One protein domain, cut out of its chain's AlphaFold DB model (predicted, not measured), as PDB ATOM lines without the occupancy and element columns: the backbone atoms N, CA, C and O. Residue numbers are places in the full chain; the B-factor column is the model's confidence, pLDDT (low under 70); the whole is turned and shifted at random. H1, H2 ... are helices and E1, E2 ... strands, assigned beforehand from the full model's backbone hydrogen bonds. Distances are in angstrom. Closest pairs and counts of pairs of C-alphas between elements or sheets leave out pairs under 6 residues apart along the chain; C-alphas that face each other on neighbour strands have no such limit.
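AT A GLANCE: This is residues 2 to 135 of the 299 residues of an uncharacterized protein of Jaapia argillacea MUCL 33604 (UniProt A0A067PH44). A small wall of three parallel strands, E1, E2 and E3, has the helices H2, H3, H4 and H5 along one side and is bare on the other. The two long helices are H2, over E2, and H5, beside E3; the short H3 and H4 fill in between, H1 packs on H2 away from the sheet, and H6 follows H5. The printed part has 134 residues with six named helices and three named strands, in the order H1 E1 H2 E2 H3 H4 E3 H5 H6, of mixed class, and the sheet order is E1 E2 E3. It is compact, with a radius of gyration of the C-alphas of 15.0 A and spans of 46 by 34 by 22 A; residues 106 to 111 stick out.

HOW THE PARTS SIT: H1, residues 2 to 9, touches the hub H2, residues 43 to 57, at a shallow tilt of 30 degrees, the same way; their closest C-alphas, of Phe 9 and Ala 54, are 5.8 A apart. E1, residues 20 to 24, is the parallel neighbour of E2, residues 65 to 72, with N 21 and O 65 within hydrogen-bond range at 2.9 A. E3, residues 94 to 100, is parallel to E2 on its other side, with N 68 and O 96 within range at 2.8 A. E2 bends by 58 degrees at residue 69. H2 is on the sheet, over E2. H3, residues 77 to 80, touches H2, the C-alphas of Val 79 and Thr 53 being closest at 5.7 A. H4, residues 83 to 90, touches H2 with residues 55 to 57 of H2 alone, about perpendicular at 84 degrees; the closest C-alphas, of Ser 56 and Gly 84, are 4.5 A apart. H4 and H5, residues 113 to 127, only graze the sheet. H3 touches residues 122 to 127 of H5, closest at Tyr 80 and Gln 126, C-alphas 6.1 A apart. H4 touches H6, residues 129 to 133, closest at Ser 90 and Thr 131, C-alphas 4.6 A apart. E1, H2, E2 and E2, H3 H4, E3 are strand-helix-strand units, parallel neighbour strands joined through helices, with right-handed crossovers. Every O i to N i+4 pair is within range in H1, H2 and H4; H5 has 9 of 11, H6 has 0 of 1 and 0 of 2 O i to N i+3 pairs, and H3 is too short for an O i to N i+4 pair.

IN THESE COORDINATES: H1 begins at C-alpha 2, (142.915, 158.730, 235.124). H2 is 20.8 A long, E2 and E3 19.9 A each, H5 18.3 A. H6 ends at C-alpha 133, (150.600, 132.431, 215.326).

THE WHOLE: The C-alphas of Ser 14 and Gly 108 are farthest apart, 47.0 A. The printed part has no cut; the links E1 to H2 and E3 to H5 are long. The mean pLDDT of the printed part is 85.2, and residues 2, 32 to 39, 75, 77 and 103 to 112 are under 70.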
ATOM      1  N   THR A   2     142.376 160.098 235.278       59.44
ATOM      2  CA  THR A   2     142.915 158.730 235.124       59.44
ATOM      3  C   THR A   2     142.085 157.639 235.816       59.44
ATOM      4  O   THR A   2     141.726 156.660 235.179       59.44
ATOM      5  N   THR A   3     141.629 157.841 237.056       71.75
ATOM      6  CA  THR A   3     140.889 156.809 237.816       71.75
ATOM      7  C   THR A   3     139.560 156.358 237.199       71.75
ATOM      8  O   THR A   3     139.192 155.192 237.336       71.75
ATOM      9  N   ALA A   4     138.826 157.250 236.525       81.69
ATOM     10  CA  ALA A   4     137.568 156.885 235.874       81.69
ATOM     11  C   ALA A   4     137.819 156.049 234.612       81.69
ATOM     12  O   ALA A   4     137.116 155.068 234.380       81.69
ATOM     13  N   LEU A   5     138.853 156.401 233.838       82.25
ATOM     14  CA  LEU A   5     139.206 155.681 232.619       82.25
ATOM     15  C   LEU A   5     139.822 154.317 232.941       82.25
ATOM     16  O   LEU A   5     139.351 153.315 232.422       82.25
ATOM     17  N   THR A   6     140.770 154.239 233.880       81.94
ATOM     18  CA  THR A   6     141.329 152.958 234.351       81.94
ATOM     19  C   THR A   6     140.224 152.011 234.832       81.94
ATOM     20  O   THR A   6     140.254 150.818 234.542       81.94
ATOM     21  N   ARG A   7     139.195 152.538 235.517       86.12
ATOM     22  CA  ARG A   7     138.022 151.751 235.925       86.12
ATOM     23  C   ARG A   7     137.154 151.320 234.740       86.12
ATOM     24  O   ARG A   7     136.605 150.229 234.789       86.12
ATOM     25  N   ALA A   8     137.007 152.135 233.698       89.31
ATOM     26  CA  ALA A   8     136.312 151.708 232.483       89.31
ATOM     27  C   ALA A   8     137.070 150.561 231.793       89.31
ATOM     28  O   ALA A   8     136.471 149.550 231.432       89.31
ATOM     29  N   PHE A   9     138.397 150.672 231.703       89.44
ATOM     30  CA  PHE A   9     139.262 149.653 231.112       89.44
ATOM     31  C   PHE A   9     139.312 148.348 231.921       89.44
ATOM     32  O   PHE A   9     139.431 147.270 231.347       89.44
ATOM     33  N   SER A  10     139.118 148.391 233.242       88.00
ATOM     34  CA  SER A  10     138.993 147.156 234.027       88.00
ATOM     35  C   SER A  10     137.704 146.376 233.752       88.00
ATOM     36  O   SER A  10     137.602 145.215 234.135       88.00
ATOM     37  N   GLN A  11     136.718 146.983 233.081       91.44
ATOM     38  CA  GLN A  11     135.483 146.311 232.675       91.44
ATOM     39  C   GLN A  11     135.566 145.689 231.275       91.44
ATOM     40  O   GLN A  11     134.602 145.048 230.865       91.44
ATOM     41  N   LEU A  12     136.683 145.824 230.544       91.31
ATOM     42  CA  LEU A  12     136.829 145.255 229.196       91.31
ATOM     43  C   LEU A  12     136.470 143.760 229.089       91.31
ATOM     44  O   LEU A  12     135.802 143.401 228.117       91.31
ATOM     45  N   PRO A  13     136.783 142.891 230.075       93.12
ATOM     46  CA  PRO A  13     136.369 141.485 230.030       93.12
ATOM     47  C   PRO A  13     134.848 141.271 229.994       93.12
ATOM     48  O   PRO A  13     134.383 140.221 229.560       93.12
ATOM     49  N   SER A  14     134.053 142.261 230.419       93.38
ATOM     50  CA  SER A  14     132.584 142.192 230.413       93.38
ATOM     51  C   SER A  14     131.963 142.422 229.029       93.38
ATOM     52  O   SER A  14     130.746 142.311 228.885       93.38
ATOM     53  N   PHE A  15     132.770 142.723 228.007       92.81
ATOM     54  CA  PHE A  15     132.320 142.956 226.635       92.81
ATOM     55  C   PHE A  15     132.766 141.802 225.718       92.81
ATOM     56  O   PHE A  15     133.774 141.920 225.023       92.81
ATOM     57  N   PRO A  16     132.028 140.676 225.666       91.06
ATOM     58  CA  PRO A  16     132.435 139.491 224.901       91.06
ATOM     59  C   PRO A  16     132.463 139.713 223.381       91.06
ATOM     60  O   PRO A  16     133.119 138.966 222.665       91.06
ATOM     61  N   SER A  17     131.759 140.735 222.888       93.75
ATOM     62  CA  SER A  17     131.740 141.128 221.472       93.75
ATOM     63  C   SER A  17     132.799 142.182 221.121       93.75
ATOM     64  O   SER A  17     132.786 142.721 220.015       93.75
ATOM     65  N   LEU A  18     133.684 142.534 222.059       94.88
ATOM     66  CA  LEU A  18     134.772 143.465 221.794       94.88
ATOM     67  C   LEU A  18     135.903 142.730 221.064       94.88
ATOM     68  O   LEU A  18     136.644 141.958 221.668       94.88
ATOM     69  N   HIS A  19     136.030 143.002 219.766       96.19
ATOM     70  CA  HIS A  19     137.051 142.402 218.897       96.19
ATOM     71  C   HIS A  19     138.142 143.383 218.469       96.19
ATOM     72  O   HIS A  19     139.231 142.969 218.071       96.19
ATOM     73  N   THR A  20     137.870 144.680 218.576       96.94
ATOM     74  CA  THR A  20     138.774 145.739 218.137       96.94
ATOM     75  C   THR A  20     139.007 146.706 219.278       96.94
ATOM     76  O   THR A  20     138.054 147.219 219.866       96.94
ATOM     77  N   LEU A  21     140.276 146.975 219.560       96.06
ATOM     78  CA  LEU A  21     140.696 148.013 220.483       96.06
ATOM     79  C   LEU A  21     141.605 148.990 219.738       96.06
ATOM     80  O   LEU A  21     142.676 148.603 219.280       96.06
ATOM     81  N   ASN A  22     141.164 150.243 219.613       97.19
ATOM     82  CA  ASN A  22     141.996 151.335 219.113       97.19
ATOM     83  C   ASN A  22     142.344 152.270 220.275       97.19
ATOM     84  O   ASN A  22     141.453 152.860 220.890       97.19
ATOM     85  N   LEU A  23     143.638 152.366 220.571       95.31
ATOM     86  CA  LEU A  23     144.211 153.275 221.547       95.31
ATOM     87  C   LEU A  23     145.059 154.304 220.810       95.31
ATOM     88  O   LEU A  23     146.108 153.972 220.267       95.31
ATOM     89  N   LYS A  24     144.606 155.556 220.842       95.31
ATOM     90  CA  LYS A  24     145.321 156.697 220.283       95.31
ATOM     91  C   LYS A  24     145.809 157.605 221.395       95.31
ATOM     92  O   LYS A  24     145.000 158.212 222.101       95.31
ATOM     93  N   PHE A  25     147.122 157.674 221.550       92.62
ATOM     94  CA  PHE A  25     147.780 158.529 222.526       92.62
ATOM     95  C   PHE A  25     148.128 159.892 221.914       92.62
ATOM     96  O   PHE A  25     147.826 160.178 220.748       92.62
ATOM     97  N   VAL A  26     148.688 160.777 222.736       89.62
ATOM     98  CA  VAL A  26     149.018 162.143 222.330       89.62
ATOM     99  C   VAL A  26     150.180 162.097 221.324       89.62
ATOM    100  O   VAL A  26     151.215 161.531 221.651       89.62
ATOM    101  N   PRO A  27     150.038 162.687 220.120       85.44
ATOM    102  CA  PRO A  27     151.062 162.608 219.070       85.44
ATOM    103  C   PRO A  27     152.316 163.436 219.360       85.44
ATOM    104  O   PRO A  27     153.351 163.208 218.757       85.44
ATOM    105  N   HIS A  28     152.211 164.426 220.248       79.12
ATOM    106  CA  HIS A  28     153.319 165.301 220.613       79.12
ATOM    107  C   HIS A  28     153.313 165.465 222.125       79.12
ATOM    108  O   HIS A  28     152.400 166.084 222.678       79.12
ATOM    109  N   PHE A  29     154.316 164.914 222.792       73.94
ATOM    110  CA  PHE A  29     154.561 165.175 224.203       73.94
ATOM    111  C   PHE A  29     156.049 165.474 224.406       73.94
ATOM    112  O   PHE A  29     156.884 165.112 223.576       73.94
ATOM    113  N   VAL A  30     156.335 166.193 225.487       72.44
ATOM    114  CA  VAL A  30     157.682 166.522 225.957       72.44
ATOM    115  C   VAL A  30     157.721 166.101 227.418       72.44
ATOM    116  O   VAL A  30     156.888 166.549 228.216       72.44
ATOM    117  N   GLU A  31     158.633 165.205 227.764       74.56
ATOM    118  CA  GLU A  31     158.933 164.886 229.147       74.56
ATOM    119  C   GLU A  31     159.896 165.924 229.705       74.56
ATOM    120  O   GLU A  31     160.934 166.251 229.135       74.56
ATOM    121  N   ALA A  32     159.554 166.454 230.877       60.44
ATOM    122  CA  ALA A  32     160.527 167.225 231.630       60.44
ATOM    123  C   ALA A  32     161.685 166.285 232.014       60.44
ATOM    124  O   ALA A  32     161.431 165.218 232.573       60.44
ATOM    125  N   ASP A  33     162.921 166.701 231.725       58.12
ATOM    126  CA  ASP A  33     164.171 165.973 232.007       58.12
ATOM    127  C   ASP A  33     164.478 164.778 231.069       58.12
ATOM    128  O   ASP A  33     165.008 163.756 231.495       58.12
ATOM    129  N   SER A  34     164.209 164.933 229.768       54.59
ATOM    130  CA  SER A  34     164.325 163.920 228.695       54.59
ATOM    131  C   SER A  34     165.702 163.290 228.427       54.59
ATOM    132  O   SER A  34     165.825 162.406 227.574       54.59
ATOM    133  N   TYR A  35     166.748 163.703 229.144       54.31
ATOM    134  CA  TYR A  35     168.078 163.094 229.029       54.31
ATOM    135  C   TYR A  35     168.246 161.846 229.913       54.31
ATOM    136  O   TYR A  35     169.186 161.081 229.704       54.31
ATOM    137  N   GLU A  36     167.344 161.614 230.875       56.25
ATOM    138  CA  GLU A  36     167.317 160.426 231.736       56.25
ATOM    139  C   GLU A  36     165.878 159.895 231.885       56.25
ATOM    140  O   GLU A  36     164.909 160.546 231.498       56.25
ATOM    141  N   PHE A  37     165.713 158.693 232.454       60.66
ATOM    142  CA  PHE A  37     164.390 158.204 232.854       60.66
ATOM    143  C   PHE A  37     163.719 159.252 233.747       60.66
ATOM    144  O   PHE A  37     164.250 159.516 234.831       60.66
ATOM    145  N   PRO A  38     162.559 159.817 233.361       63.25
ATOM    146  CA  PRO A  38     161.983 160.909 234.122       63.25
ATOM    147  C   PRO A  38     161.679 160.414 235.536       63.25
ATOM    148  O   PRO A  38     160.932 159.445 235.717       63.25
ATOM    149  N   GLU A  39     162.214 161.099 236.556       67.81
ATOM    150  CA  GLU A  39     161.907 160.790 237.962       67.81
ATOM    151  C   GLU A  39     160.389 160.790 238.200       67.81
ATOM    152  O   GLU A  39     159.854 160.066 239.048       67.81
ATOM    153  N   LYS A  40     159.677 161.603 237.409       77.44
ATOM    154  CA  LYS A  40     158.227 161.681 237.389       77.44
ATOM    155  C   LYS A  40     157.707 161.861 235.967       77.44
ATOM    156  O   LYS A  40     157.679 162.971 235.452       77.44
ATOM    157  N   ALA A  41     157.165 160.780 235.415       81.88
ATOM    158  CA  ALA A  41     156.453 160.796 234.143       81.88
ATOM    159  C   ALA A  41     155.367 161.893 234.078       81.88
ATOM    160  O   ALA A  41     154.608 162.117 235.041       81.88
ATOM    161  N   SER A  42     155.256 162.540 232.919       86.31
ATOM    162  CA  SER A  42     154.230 163.528 232.604       86.31
ATOM    163  C   SER A  42     152.818 162.951 232.781       86.31
ATOM    164  O   SER A  42     152.613 161.741 232.946       86.31
ATOM    165  N   PRO A  43     151.778 163.801 232.842       87.81
ATOM    166  CA  PRO A  43     150.400 163.322 232.804       87.81
ATOM    167  C   PRO A  43     150.095 162.418 231.599       87.81
ATOM    168  O   PRO A  43     149.354 161.452 231.779       87.81
ATOM    169  N   ASP A  44     150.676 162.692 230.429       87.56
ATOM    170  CA  ASP A  44     150.391 161.978 229.181       87.56
ATOM    171  C   ASP A  44     151.064 160.599 229.145       87.56
ATOM    172  O   ASP A  44     150.407 159.594 228.866       87.56
ATOM    173  N   LEU A  45     152.330 160.509 229.558       86.50
ATOM    174  CA  LEU A  45     153.032 159.228 229.666       86.50
ATOM    175  C   LEU A  45     152.426 158.331 230.749       86.50
ATOM    176  O   LEU A  45     152.192 157.141 230.525       86.50
ATOM    177  N   ARG A  46     152.082 158.902 231.914       87.94
ATOM    178  CA  ARG A  46     151.351 158.156 232.954       87.94
ATOM    179  C   ARG A  46     150.007 157.665 232.451       87.94
ATOM    180  O   ARG A  46     149.625 156.546 232.769       87.94
ATOM    181  N   PHE A  47     149.303 158.472 231.662       88.81
ATOM    182  CA  PHE A  47     148.049 158.055 231.057       88.81
ATOM    183  C   PHE A  47     148.250 156.850 230.131       88.81
ATOM    184  O   PHE A  47     147.552 155.851 230.299       88.81
ATOM    185  N   GLN A  48     149.233 156.888 229.224       90.88
ATOM    186  CA  GLN A  48     149.566 155.743 228.368       90.88
ATOM    187  C   GLN A  48     149.853 154.487 229.204       90.88
ATOM    188  O   GLN A  48     149.261 153.430 228.974       90.88
ATOM    189  N   TRP A  49     150.710 154.603 230.218       90.06
ATOM    190  CA  TRP A  49     151.068 153.488 231.095       90.06
ATOM    191  C   TRP A  49     149.885 152.942 231.892       90.06
ATOM    192  O   TRP A  49     149.736 151.722 231.989       90.06
ATOM    193  N   ASP A  50     149.025 153.806 232.430       90.38
ATOM    194  CA  ASP A  50     147.840 153.408 233.190       90.38
ATOM    195  C   ASP A  50     146.866 152.608 232.312       90.38
ATOM    196  O   ASP A  50     146.306 151.607 232.768       90.38
ATOM    197  N   ILE A  51     146.678 153.006 231.049       91.94
ATOM    198  CA  ILE A  51     145.807 152.293 230.106       91.94
ATOM    199  C   ILE A  51     146.409 150.951 229.698       91.94
ATOM    200  O   ILE A  51     145.717 149.935 229.789       91.94
ATOM    201  N   LEU A  52     147.689 150.920 229.316       91.94
ATOM    202  CA  LEU A  52     148.373 149.675 228.952       91.94
ATOM    203  C   LEU A  52     148.429 148.687 230.136       91.94
ATOM    204  O   LEU A  52     148.277 147.480 229.957       91.94
ATOM    205  N   THR A  53     148.567 149.190 231.366       91.56
ATOM    206  CA  THR A  53     148.475 148.369 232.584       91.56
ATOM    207  C   THR A  53     147.051 147.856 232.805       91.56
ATOM    208  O   THR A  53     146.846 146.696 233.154       91.56
ATOM    209  N   ALA A  54     146.034 148.697 232.612       91.88
ATOM    210  CA  ALA A  54     144.648 148.302 232.845       91.88
ATOM    211  C   ALA A  54     144.197 147.173 231.907       91.88
ATOM    212  O   ALA A  54     143.560 146.225 232.378       91.88
ATOM    213  N   ILE A  55     144.558 147.256 230.617       92.00
ATOM    214  CA  ILE A  55     144.260 146.203 229.629       92.00
ATOM    215  C   ILE A  55     145.011 144.915 229.938       92.00
ATOM    216  O   ILE A  55     144.468 143.837 229.729       92.00
ATOM    217  N   SER A  56     146.236 145.004 230.458       91.38
ATOM    218  CA  SER A  56     147.026 143.811 230.723       91.38
ATOM    219  C   SER A  56     146.592 143.076 231.986       91.38
ATOM    220  O   SER A  56     146.697 141.855 232.057       91.38
ATOM    221  N   VAL A  57     146.061 143.797 232.974       92.19
ATOM    222  CA  VAL A  57     145.471 143.198 234.180       92.19
ATOM    223  C   VAL A  57     144.082 142.619 233.896       92.19
ATOM    224  O   VAL A  57     143.713 141.611 234.492       92.19
ATOM    225  N   ASN A  58     143.312 143.236 232.996       91.06
ATOM    226  CA  ASN A  58     141.946 142.819 232.663       91.06
ATOM    227  C   ASN A  58     141.808 142.587 231.150       91.06
ATOM    228  O   ASN A  58     141.113 143.358 230.476       91.06
ATOM    229  N   PRO A  59     142.469 141.552 230.600       90.06
ATOM    230  CA  PRO A  59     142.514 141.351 229.163       90.06
ATOM    231  C   PRO A  59     141.124 141.003 228.612       90.06
ATOM    232  O   PRO A  59     140.471 140.081 229.111       90.06
ATOM    233  N   PRO A  60     140.639 141.714 227.584       89.44
ATOM    234  CA  PRO A  60     139.430 141.319 226.866       89.44
ATOM    235  C   PRO A  60     139.611 139.955 226.179       89.44
ATOM    236  O   PRO A  60     140.637 139.679 225.565       89.44
ATOM    237  N   HIS A  61     138.586 139.103 226.250       85.81
ATOM    238  CA  HIS A  61     138.684 137.694 225.846       85.81
ATOM    239  C   HIS A  61     138.718 137.434 224.330       85.81
ATOM    240  O   HIS A  61     139.068 136.330 223.920       85.81
ATOM    241  N   ALA A  62     138.302 138.397 223.504       90.50
ATOM    242  CA  ALA A  62     138.008 138.159 222.089       90.50
ATOM    243  C   ALA A  62     138.650 139.174 221.131       90.50
ATOM    244  O   ALA A  62     138.197 139.299 219.990       90.50
ATOM    245  N   ILE A  63     139.682 139.904 221.568       95.31
ATOM    246  CA  ILE A  63     140.356 140.877 220.701       95.31
ATOM    247  C   ILE A  63     141.061 140.161 219.553       95.31
ATOM    248  O   ILE A  63     141.800 139.206 219.750       95.31
ATOM    249  N   ARG A  64     140.831 140.666 218.344       97.50
ATOM    250  CA  ARG A  64     141.511 140.268 217.108       97.50
ATOM    251  C   ARG A  64     142.293 141.417 216.496       97.50
ATOM    252  O   ARG A  64     143.267 141.184 215.789       97.50
ATOM    253  N   THR A  65     141.893 142.651 216.781       98.44
ATOM    254  CA  THR A  65     142.528 143.849 216.241       98.44
ATOM    255  C   THR A  65     142.974 144.753 217.370       98.44
ATOM    256  O   THR A  65     142.147 145.213 218.164       98.44
ATOM    257  N   LEU A  66     144.270 145.045 217.402       98.00
ATOM    258  CA  LEU A  66     144.849 146.035 218.293       98.00
ATOM    259  C   LEU A  66     145.507 147.132 217.459       98.00
ATOM    260  O   LEU A  66     146.399 146.866 216.655       98.00
ATOM    261  N   VAL A  67     145.048 148.363 217.663       98.31
ATOM    262  CA  VAL A  67     145.627 149.565 217.071       98.31
ATOM    263  C   VAL A  67     146.196 150.410 218.196       98.31
ATOM    264  O   VAL A  67     145.481 150.763 219.133       98.31
ATOM    265  N   LEU A  68     147.490 150.683 218.106       96.81
ATOM    266  CA  LEU A  68     148.256 151.479 219.045       96.81
ATOM    267  C   LEU A  68     148.856 152.660 218.280       96.81
ATOM    268  O   LEU A  68     149.879 152.512 217.616       96.81
ATOM    269  N   GLU A  69     148.185 153.808 218.345       96.19
ATOM    270  CA  GLU A  69     148.612 155.052 217.702       96.19
ATOM    271  C   GLU A  69     149.360 155.950 218.694       96.19
ATOM    272  O   GLU A  69     148.881 156.178 219.810       96.19
ATOM    273  N   ASN A  70     150.487 156.515 218.251       93.50
ATOM    274  CA  ASN A  70     151.336 157.440 219.006       93.50
ATOM    275  C   ASN A  70     151.915 156.855 220.304       93.50
ATOM    276  O   ASN A  70     151.894 157.509 221.347       93.50
ATOM    277  N   ILE A  71     152.417 155.621 220.274       92.62
ATOM    278  CA  ILE A  71     153.104 155.056 221.439       92.62
ATOM    279  C   ILE A  71     154.433 155.771 221.672       92.62
ATOM    280  O   ILE A  71     155.295 155.794 220.798       92.62
ATOM    281  N   SER A  72     154.608 156.269 222.895       89.25
ATOM    282  CA  SER A  72     155.895 156.749 223.400       89.25
ATOM    283  C   SER A  72     156.929 155.623 223.491       89.25
ATOM    284  O   SER A  72     156.626 154.532 223.988       89.25
ATOM    285  N   THR A  73     158.162 155.929 223.087       84.56
ATOM    286  CA  THR A  73     159.332 155.045 223.198       84.56
ATOM    287  C   THR A  73     159.841 154.884 224.631       84.56
ATOM    288  O   THR A  73     160.610 153.967 224.905       84.56
ATOM    289  N   LEU A  74     159.396 155.716 225.579       79.38
ATOM    290  CA  LEU A  74     159.850 155.638 226.966       79.38
ATOM    291  C   LEU A  74     159.431 154.301 227.605       79.38
ATOM    292  O   LEU A  74     158.233 153.987 227.690       79.38
ATOM    293  N   PRO A  75     160.396 153.489 228.068       67.69
ATOM    294  CA  PRO A  75     160.127 152.106 228.400       67.69
ATOM    295  C   PRO A  75     159.284 151.978 229.666       67.69
ATOM    296  O   PRO A  75     159.551 152.560 230.717       67.69
ATOM    297  N   ASN A  76     158.287 151.101 229.579       71.12
ATOM    298  CA  ASN A  76     157.572 150.545 230.720       71.12
ATOM    299  C   ASN A  76     157.614 149.022 230.628       71.12
ATOM    300  O   ASN A  76     156.600 148.348 230.431       71.12
ATOM    301  N   ASN A  77     158.827 148.480 230.760       69.25
ATOM    302  CA  ASN A  77     159.119 147.054 230.575       69.25
ATOM    303  C   ASN A  77     158.191 146.152 231.400       69.25
ATOM    304  O   ASN A  77     157.840 145.056 230.974       69.25
ATOM    305  N   LYS A  78     157.721 146.638 232.556       81.12
ATOM    306  CA  LYS A  78     156.811 145.890 233.428       81.12
ATOM    307  C   LYS A  78     155.472 145.589 232.770       81.12
ATOM    308  O   LYS A  78     154.935 144.516 233.012       81.12
ATOM    309  N   VAL A  79     154.926 146.512 231.978       85.81
ATOM    310  CA  VAL A  79     153.620 146.325 231.332       85.81
ATOM    311  C   VAL A  79     153.736 145.382 230.142       85.81
ATOM    312  O   VAL A  79     152.906 144.484 229.994       85.81
ATOM    313  N   TYR A  80     154.793 145.535 229.347       88.06
ATOM    314  CA  TYR A  80     155.003 144.742 228.140       88.06
ATOM    315  C   TYR A  80     155.313 143.262 228.417       88.06
ATOM    316  O   TYR A  80     155.022 142.405 227.586       88.06
ATOM    317  N   ASP A  81     155.812 142.938 229.615       88.06
ATOM    318  CA  ASP A  81     156.086 141.557 230.030       88.06
ATOM    319  C   ASP A  81     154.927 140.842 230.734       88.06
ATOM    320  O   ASP A  81     155.033 139.654 231.049       88.06
ATOM    321  N   THR A  82     153.808 141.522 230.976       92.69
ATOM    322  CA  THR A  82     152.660 140.908 231.655       92.69
ATOM    323  C   THR A  82     152.023 139.780 230.839       92.69
ATOM    324  O   THR A  82     151.889 139.857 229.617       92.69
ATOM    325  N   GLN A  83     151.548 138.739 231.534       93.50
ATOM    326  CA  GLN A  83     150.871 137.613 230.886       93.50
ATOM    327  C   GLN A  83     149.607 138.054 230.136       93.50
ATOM    328  O   GLN A  83     149.407 137.635 229.005       93.50
ATOM    329  N   GLY A  84     148.790 138.941 230.714       93.25
ATOM    330  CA  GLY A  84     147.547 139.354 230.063       93.25
ATOM    331  C   GLY A  84     147.766 140.152 228.774       93.25
ATOM    332  O   GLY A  84     147.000 139.983 227.830       93.25
ATOM    333  N   LEU A  85     148.842 140.947 228.667       93.50
ATOM    334  CA  LEU A  85     149.191 141.563 227.384       93.50
ATOM    335  C   LEU A  85     149.659 140.510 226.372       93.50
ATOM    336  O   LEU A  85     149.232 140.549 225.222       93.50
ATOM    337  N   ARG A  86     150.490 139.544 226.792       94.62
ATOM    338  CA  ARG A  86     150.916 138.427 225.929       94.62
ATOM    339  C   ARG A  86     149.721 137.619 225.419       94.62
ATOM    340  O   ARG A  86     149.706 137.264 224.244       94.62
ATOM    341  N   ASP A  87     148.713 137.390 226.259       94.06
ATOM    342  CA  ASP A  87     147.478 136.699 225.881       94.06
ATOM    343  C   ASP A  87     146.718 137.486 224.801       94.06
ATOM    344  O   ASP A  87     146.371 136.910 223.768       94.06
ATOM    345  N   ILE A  88     146.547 138.807 224.978       94.94
ATOM    346  CA  ILE A  88     145.952 139.688 223.955       94.94
ATOM    347  C   ILE A  88     146.738 139.572 222.648       94.94
ATOM    348  O   ILE A  88     146.155 139.233 221.621       94.94
ATOM    349  N   LEU A  89     148.055 139.796 222.693       96.75
ATOM    350  CA  LEU A  89     148.933 139.776 221.521       96.75
ATOM    351  C   LEU A  89     148.873 138.430 220.782       96.75
ATOM    352  O   LEU A  89     148.765 138.402 219.560       96.75
ATOM    353  N   SER A  90     148.858 137.311 221.509       96.25
ATOM    354  CA  SER A  90     148.787 135.965 220.918       96.25
ATOM    355  C   SER A  90     147.501 135.681 220.142       96.25
ATOM    356  O   SER A  90     147.470 134.803 219.280       96.25
ATOM    357  N   SER A  91     146.440 136.434 220.430       95.88
ATOM    358  CA  SER A  91     145.118 136.262 219.832       95.88
ATOM    359  C   SER A  91     144.854 137.169 218.626       95.88
ATOM    360  O   SER A  91     143.794 137.042 218.005       95.88
ATOM    361  N   LEU A  92     145.797 138.065 218.302       98.25
ATOM    362  CA  LEU A  92     145.634 139.083 217.269       98.25
ATOM    363  C   LEU A  92     145.723 138.513 215.855       98.25
ATOM    364  O   LEU A  92     146.627 137.758 215.514       98.25
ATOM    365  N   GLU A  93     144.817 138.996 215.017       98.56
ATOM    366  CA  GLU A  93     144.843 138.864 213.562       98.56
ATOM    367  C   GLU A  93     145.371 140.150 212.909       98.56
ATOM    368  O   GLU A  93     145.948 140.099 211.823       98.56
ATOM    369  N   VAL A  94     145.205 141.304 213.565       98.75
ATOM    370  CA  VAL A  94     145.639 142.614 213.066       98.75
ATOM    371  C   VAL A  94     146.344 143.391 214.172       98.75
ATOM    372  O   VAL A  94     145.777 143.604 215.247       98.75
ATOM    373  N   LEU A  95     147.555 143.861 213.878       98.69
ATOM    374  CA  LEU A  95     148.327 144.747 214.740       98.69
ATOM    375  C   LEU A  95     148.737 145.994 213.956       98.69
ATOM    376  O   LEU A  95     149.377 145.892 212.908       98.69
ATOM    377  N   VAL A  96     148.402 147.159 214.503       98.56
ATOM    378  CA  VAL A  96     148.929 148.452 214.061       98.56
ATOM    379  C   VAL A  96     149.710 149.056 215.213       98.56
ATOM    380  O   VAL A  96     149.153 149.272 216.288       98.56
ATOM    381  N   LEU A  97     150.991 149.312 214.977       97.25
ATOM    382  CA  LEU A  97     151.898 149.955 215.910       97.25
ATOM    383  C   LEU A  97     152.449 151.219 215.252       97.25
ATOM    384  O   LEU A  97     153.180 151.132 214.270       97.25
ATOM    385  N   GLU A  98     152.085 152.376 215.788       95.88
ATOM    386  CA  GLU A  98     152.602 153.680 215.386       95.88
ATOM    387  C   GLU A  98     153.299 154.312 216.588       95.88
ATOM    388  O   GLU A  98     152.698 154.510 217.647       95.88
ATOM    389  N   VAL A  99     154.597 154.537 216.427       91.56
ATOM    390  CA  VAL A  99     155.519 154.973 217.473       91.56
ATOM    391  C   VAL A  99     155.892 156.420 217.210       91.56
ATOM    392  O   VAL A  99     156.159 156.780 216.065       91.56
ATOM    393  N   VAL A 100     155.899 157.222 218.271       88.12
ATOM    394  CA  VAL A 100     156.333 158.620 218.228       88.12
ATOM    395  C   VAL A 100     157.456 158.854 219.230       88.12
ATOM    396  O   VAL A 100     157.428 158.336 220.354       88.12
ATOM    397  N   LEU A 101     158.445 159.637 218.819       78.81
ATOM    398  CA  LEU A 101     159.510 160.129 219.669       78.81
ATOM    399  C   LEU A 101     159.141 161.448 220.342       78.81
ATOM    400  O   LEU A 101     158.228 162.180 219.961       78.81
ATOM    401  N   GLU A 102     159.908 161.752 221.381       72.12
ATOM    402  CA  GLU A 102     159.899 163.059 222.007       72.12
ATOM    403  C   GLU A 102     160.516 164.116 221.073       72.12
ATOM    404  O   GLU A 102     161.623 163.947 220.566       72.12
ATOM    405  N   ASN A 103     159.785 165.215 220.857       58.41
ATOM    406  CA  ASN A 103     160.007 166.179 219.767       58.41
ATOM    407  C   ASN A 103     161.247 167.091 219.900       58.41
ATOM    408  O   ASN A 103     161.470 167.912 219.014       58.41
ATOM    409  N   ASP A 104     162.048 166.971 220.963       58.97
ATOM    410  CA  ASP A 104     163.136 167.919 221.267       58.97
ATOM    411  C   ASP A 104     164.553 167.327 221.140       58.97
ATOM    412  O   ASP A 104     165.536 167.984 221.496       58.97
ATOM    413  N   LEU A 105     164.704 166.101 220.626       56.91
ATOM    414  CA  LEU A 105     166.042 165.566 220.368       56.91
ATOM    415  C   LEU A 105     166.637 166.241 219.120       56.91
ATOM    416  O   LEU A 105     166.026 166.176 218.052       56.91
ATOM    417  N   PRO A 106     167.812 166.895 219.224       52.75
ATOM    418  CA  PRO A 106     168.472 167.471 218.059       52.75
ATOM    419  C   PRO A 106     168.809 166.382 217.032       52.75
ATOM    420  O   PRO A 106     169.033 165.222 217.392       52.75
ATOM    421  N   GLU A 107     168.875 166.781 215.758       49.81
ATOM    422  CA  GLU A 107     169.424 165.972 214.661       49.81
ATOM    423  C   GLU A 107     170.726 165.288 215.125       49.81
ATOM    424  O   GLU A 107     171.623 165.952 215.647       49.81
ATOM    425  N   GLY A 108     170.803 163.957 215.014       50.12
ATOM    426  CA  GLY A 108     171.926 163.157 215.533       50.12
ATOM    427  C   GLY A 108     171.658 162.443 216.868       50.12
ATOM    428  O   GLY A 108     172.429 161.579 217.271       50.12
ATOM    429  N   GLY A 109     170.531 162.702 217.543       53.84
ATOM    430  CA  GLY A 109     170.132 162.024 218.790       53.84
ATOM    431  C   GLY A 109     169.743 160.538 218.658       53.84
ATOM    432  O   GLY A 109     169.190 159.967 219.597       53.84
ATOM    433  N   PHE A 110     170.013 159.904 217.512       51.28
ATOM    434  CA  PHE A 110     169.588 158.545 217.135       51.28
ATOM    435  C   PHE A 110     170.182 157.430 218.011       51.28
ATOM    436  O   PHE A 110     169.693 156.302 218.006       51.28
ATOM    437  N   LEU A 111     171.186 157.759 218.827       54.66
ATOM    438  CA  LEU A 111     171.718 156.902 219.886       54.66
ATOM    439  C   LEU A 111     171.034 157.126 221.241       54.66
ATOM    440  O   LEU A 111     171.610 156.780 222.270       54.66
ATOM    441  N   ASN A 112     169.827 157.701 221.286       64.38
ATOM    442  CA  ASN A 112     169.061 157.698 222.525       64.38
ATOM    443  C   ASN A 112     168.801 156.238 222.912       64.38
ATOM    444  O   ASN A 112     168.044 155.529 222.239       64.38
ATOM    445  N   ASP A 113     169.444 155.800 223.997       73.50
ATOM    446  CA  ASP A 113     169.316 154.456 224.555       73.50
ATOM    447  C   ASP A 113     167.843 154.050 224.677       73.50
ATOM    448  O   ASP A 113     167.503 152.910 224.401       73.50
ATOM    449  N   THR A 114     166.950 155.002 224.954       78.38
ATOM    450  CA  THR A 114     165.501 154.793 225.027       78.38
ATOM    451  C   THR A 114     164.891 154.335 223.701       78.38
ATOM    452  O   THR A 114     164.110 153.385 223.677       78.38
ATOM    453  N   LEU A 115     165.227 154.996 222.587       80.38
ATOM    454  CA  LEU A 115     164.694 154.642 221.271       80.38
ATOM    455  C   LEU A 115     165.160 153.236 220.878       80.38
ATOM    456  O   LEU A 115     164.364 152.408 220.426       80.38
ATOM    457  N   ARG A 116     166.451 152.968 221.093       83.94
ATOM    458  CA  ARG A 116     167.050 151.657 220.849       83.94
ATOM    459  C   ARG A 116     166.425 150.586 221.729       83.94
ATOM    460  O   ARG A 116     165.959 149.579 221.206       83.94
ATOM    461  N   ASP A 117     166.327 150.823 223.030       86.19
ATOM    462  CA  ASP A 117     165.715 149.904 223.988       86.19
ATOM    463  C   ASP A 117     164.250 149.622 223.646       86.19
ATOM    464  O   ASP A 117     163.782 148.489 223.787       86.19
ATOM    465  N   PHE A 118     163.523 150.617 223.143       89.06
ATOM    466  CA  PHE A 118     162.148 150.428 222.718       89.06
ATOM    467  C   PHE A 118     162.042 149.537 221.478       89.06
ATOM    468  O   PHE A 118     161.327 148.536 221.512       89.06
ATOM    469  N   TRP A 119     162.754 149.838 220.392       90.38
ATOM    470  CA  TRP A 119     162.653 149.043 219.163       90.38
ATOM    471  C   TRP A 119     163.297 147.659 219.304       90.38
ATOM    472  O   TRP A 119     162.661 146.640 219.012       90.38
ATOM    473  N   GLU A 120     164.519 147.588 219.827       90.25
ATOM    474  CA  GLU A 120     165.287 146.345 219.963       90.25
ATOM    475  C   GLU A 120     164.852 145.501 221.165       90.25
ATOM    476  O   GLU A 120     164.988 144.273 221.164       90.25
ATOM    477  N   GLY A 121     164.361 146.143 222.223       90.25
ATOM    478  CA  GLY A 121     163.864 145.493 223.429       90.25
ATOM    479  C   GLY A 121     162.361 145.269 223.363       90.25
ATOM    480  O   GLY A 121     161.906 144.132 223.231       90.25
ATOM    481  N   THR A 122     161.578 146.338 223.450       91.94
ATOM    482  CA  THR A 122     160.119 146.239 223.579       91.94
ATOM    483  C   THR A 122     159.442 145.709 222.317       91.94
ATOM    484  O   THR A 122     158.754 144.687 222.374       91.94
ATOM    485  N   VAL A 123     159.643 146.336 221.159       93.56
ATOM    486  CA  VAL A 123     158.968 145.931 219.918       93.56
ATOM    487  C   VAL A 123     159.436 144.544 219.487       93.56
ATOM    488  O   VAL A 123     158.622 143.624 219.357       93.56
ATOM    489  N   SER A 124     160.751 144.368 219.349       92.62
ATOM    490  CA  SER A 124     161.346 143.146 218.802       92.62
ATOM    491  C   SER A 124     161.224 141.925 219.719       92.62
ATOM    492  O   SER A 124     161.085 140.811 219.218       92.62
ATOM    493  N   LYS A 125     161.277 142.091 221.053       92.12
ATOM    494  CA  LYS A 125     161.309 140.949 221.996       92.12
ATOM    495  C   LYS A 125     160.017 140.751 222.783       92.12
ATOM    496  O   LYS A 125     159.782 139.637 223.256       92.12
ATOM    497  N   GLN A 126     159.183 141.781 222.938       93.00
ATOM    498  CA  GLN A 126     157.987 141.709 223.790       93.00
ATOM    499  C   GLN A 126     156.687 141.821 222.989       93.00
ATOM    500  O   GLN A 126     155.796 140.998 223.191       93.00
ATOM    501  N   LEU A 127     156.573 142.785 222.067       94.81
ATOM    502  CA  LEU A 127     155.317 143.061 221.360       94.81
ATOM    503  C   LEU A 127     155.088 142.161 220.144       94.81
ATOM    504  O   LEU A 127     154.012 141.582 220.011       94.81
ATOM    505  N   LEU A 128     156.076 142.025 219.258       96.44
ATOM    506  CA  LEU A 128     155.902 141.264 218.018       96.44
ATOM    507  C   LEU A 128     155.916 139.739 218.219       96.44
ATOM    508  O   LEU A 128     155.029 139.077 217.668       96.44
ATOM    509  N   PRO A 129     156.838 139.137 219.004       97.00
ATOM    510  CA  PRO A 129     156.956 137.680 219.066       97.00
ATOM    511  C   PRO A 129     155.679 136.923 219.458       97.00
ATOM    512  O   PRO A 129     155.418 135.889 218.835       97.00
ATOM    513  N   PRO A 130     154.856 137.387 220.422       96.94
ATOM    514  CA  PRO A 130     153.631 136.680 220.788       96.94
ATOM    515  C   PRO A 130     152.589 136.632 219.665       96.94
ATOM    516  O   PRO A 130     151.795 135.701 219.629       96.94
ATOM    517  N   THR A 131     152.600 137.591 218.734       97.50
ATOM    518  CA  THR A 131     151.563 137.727 217.692       97.50
ATOM    519  C   THR A 131     151.716 136.741 216.528       97.50
ATOM    520  O   THR A 131     150.812 136.598 215.709       97.50
ATOM    521  N   GLN A 132     152.835 136.010 216.459       97.50
ATOM    522  CA  GLN A 132     153.232 135.226 215.285       97.50
ATOM    523  C   GLN A 132     152.192 134.214 214.792       97.50
ATOM    524  O   GLN A 132     152.057 134.031 213.589       97.50
ATOM    525  N   ALA A 133     151.443 133.570 215.688       96.94
ATOM    526  CA  ALA A 133     150.600 132.431 215.326       96.94
ATOM    527  C   ALA A 133     149.400 132.776 214.425       96.94
ATOM    528  O   ALA A 133     149.032 131.952 213.591       96.94
ATOM    529  N   ASN A 134     148.788 133.950 214.613       97.25
ATOM    530  CA  ASN A 134     147.485 134.289 214.021       97.25
ATOM    531  C   ASN A 134     147.501 135.575 213.184       97.25
ATOM    532  O   ASN A 134     146.506 135.889 212.530       97.25
ATOM    533  N   LEU A 135     148.600 136.337 213.205       98.50
ATOM    534  CA  LEU A 135     148.636 137.647 212.570       98.50
ATOM    535  C   LEU A 135     148.485 137.523 211.047       98.50
ATOM    536  O   LEU A 135     149.217 136.791 210.378       98.50
TER     537      LEU A 135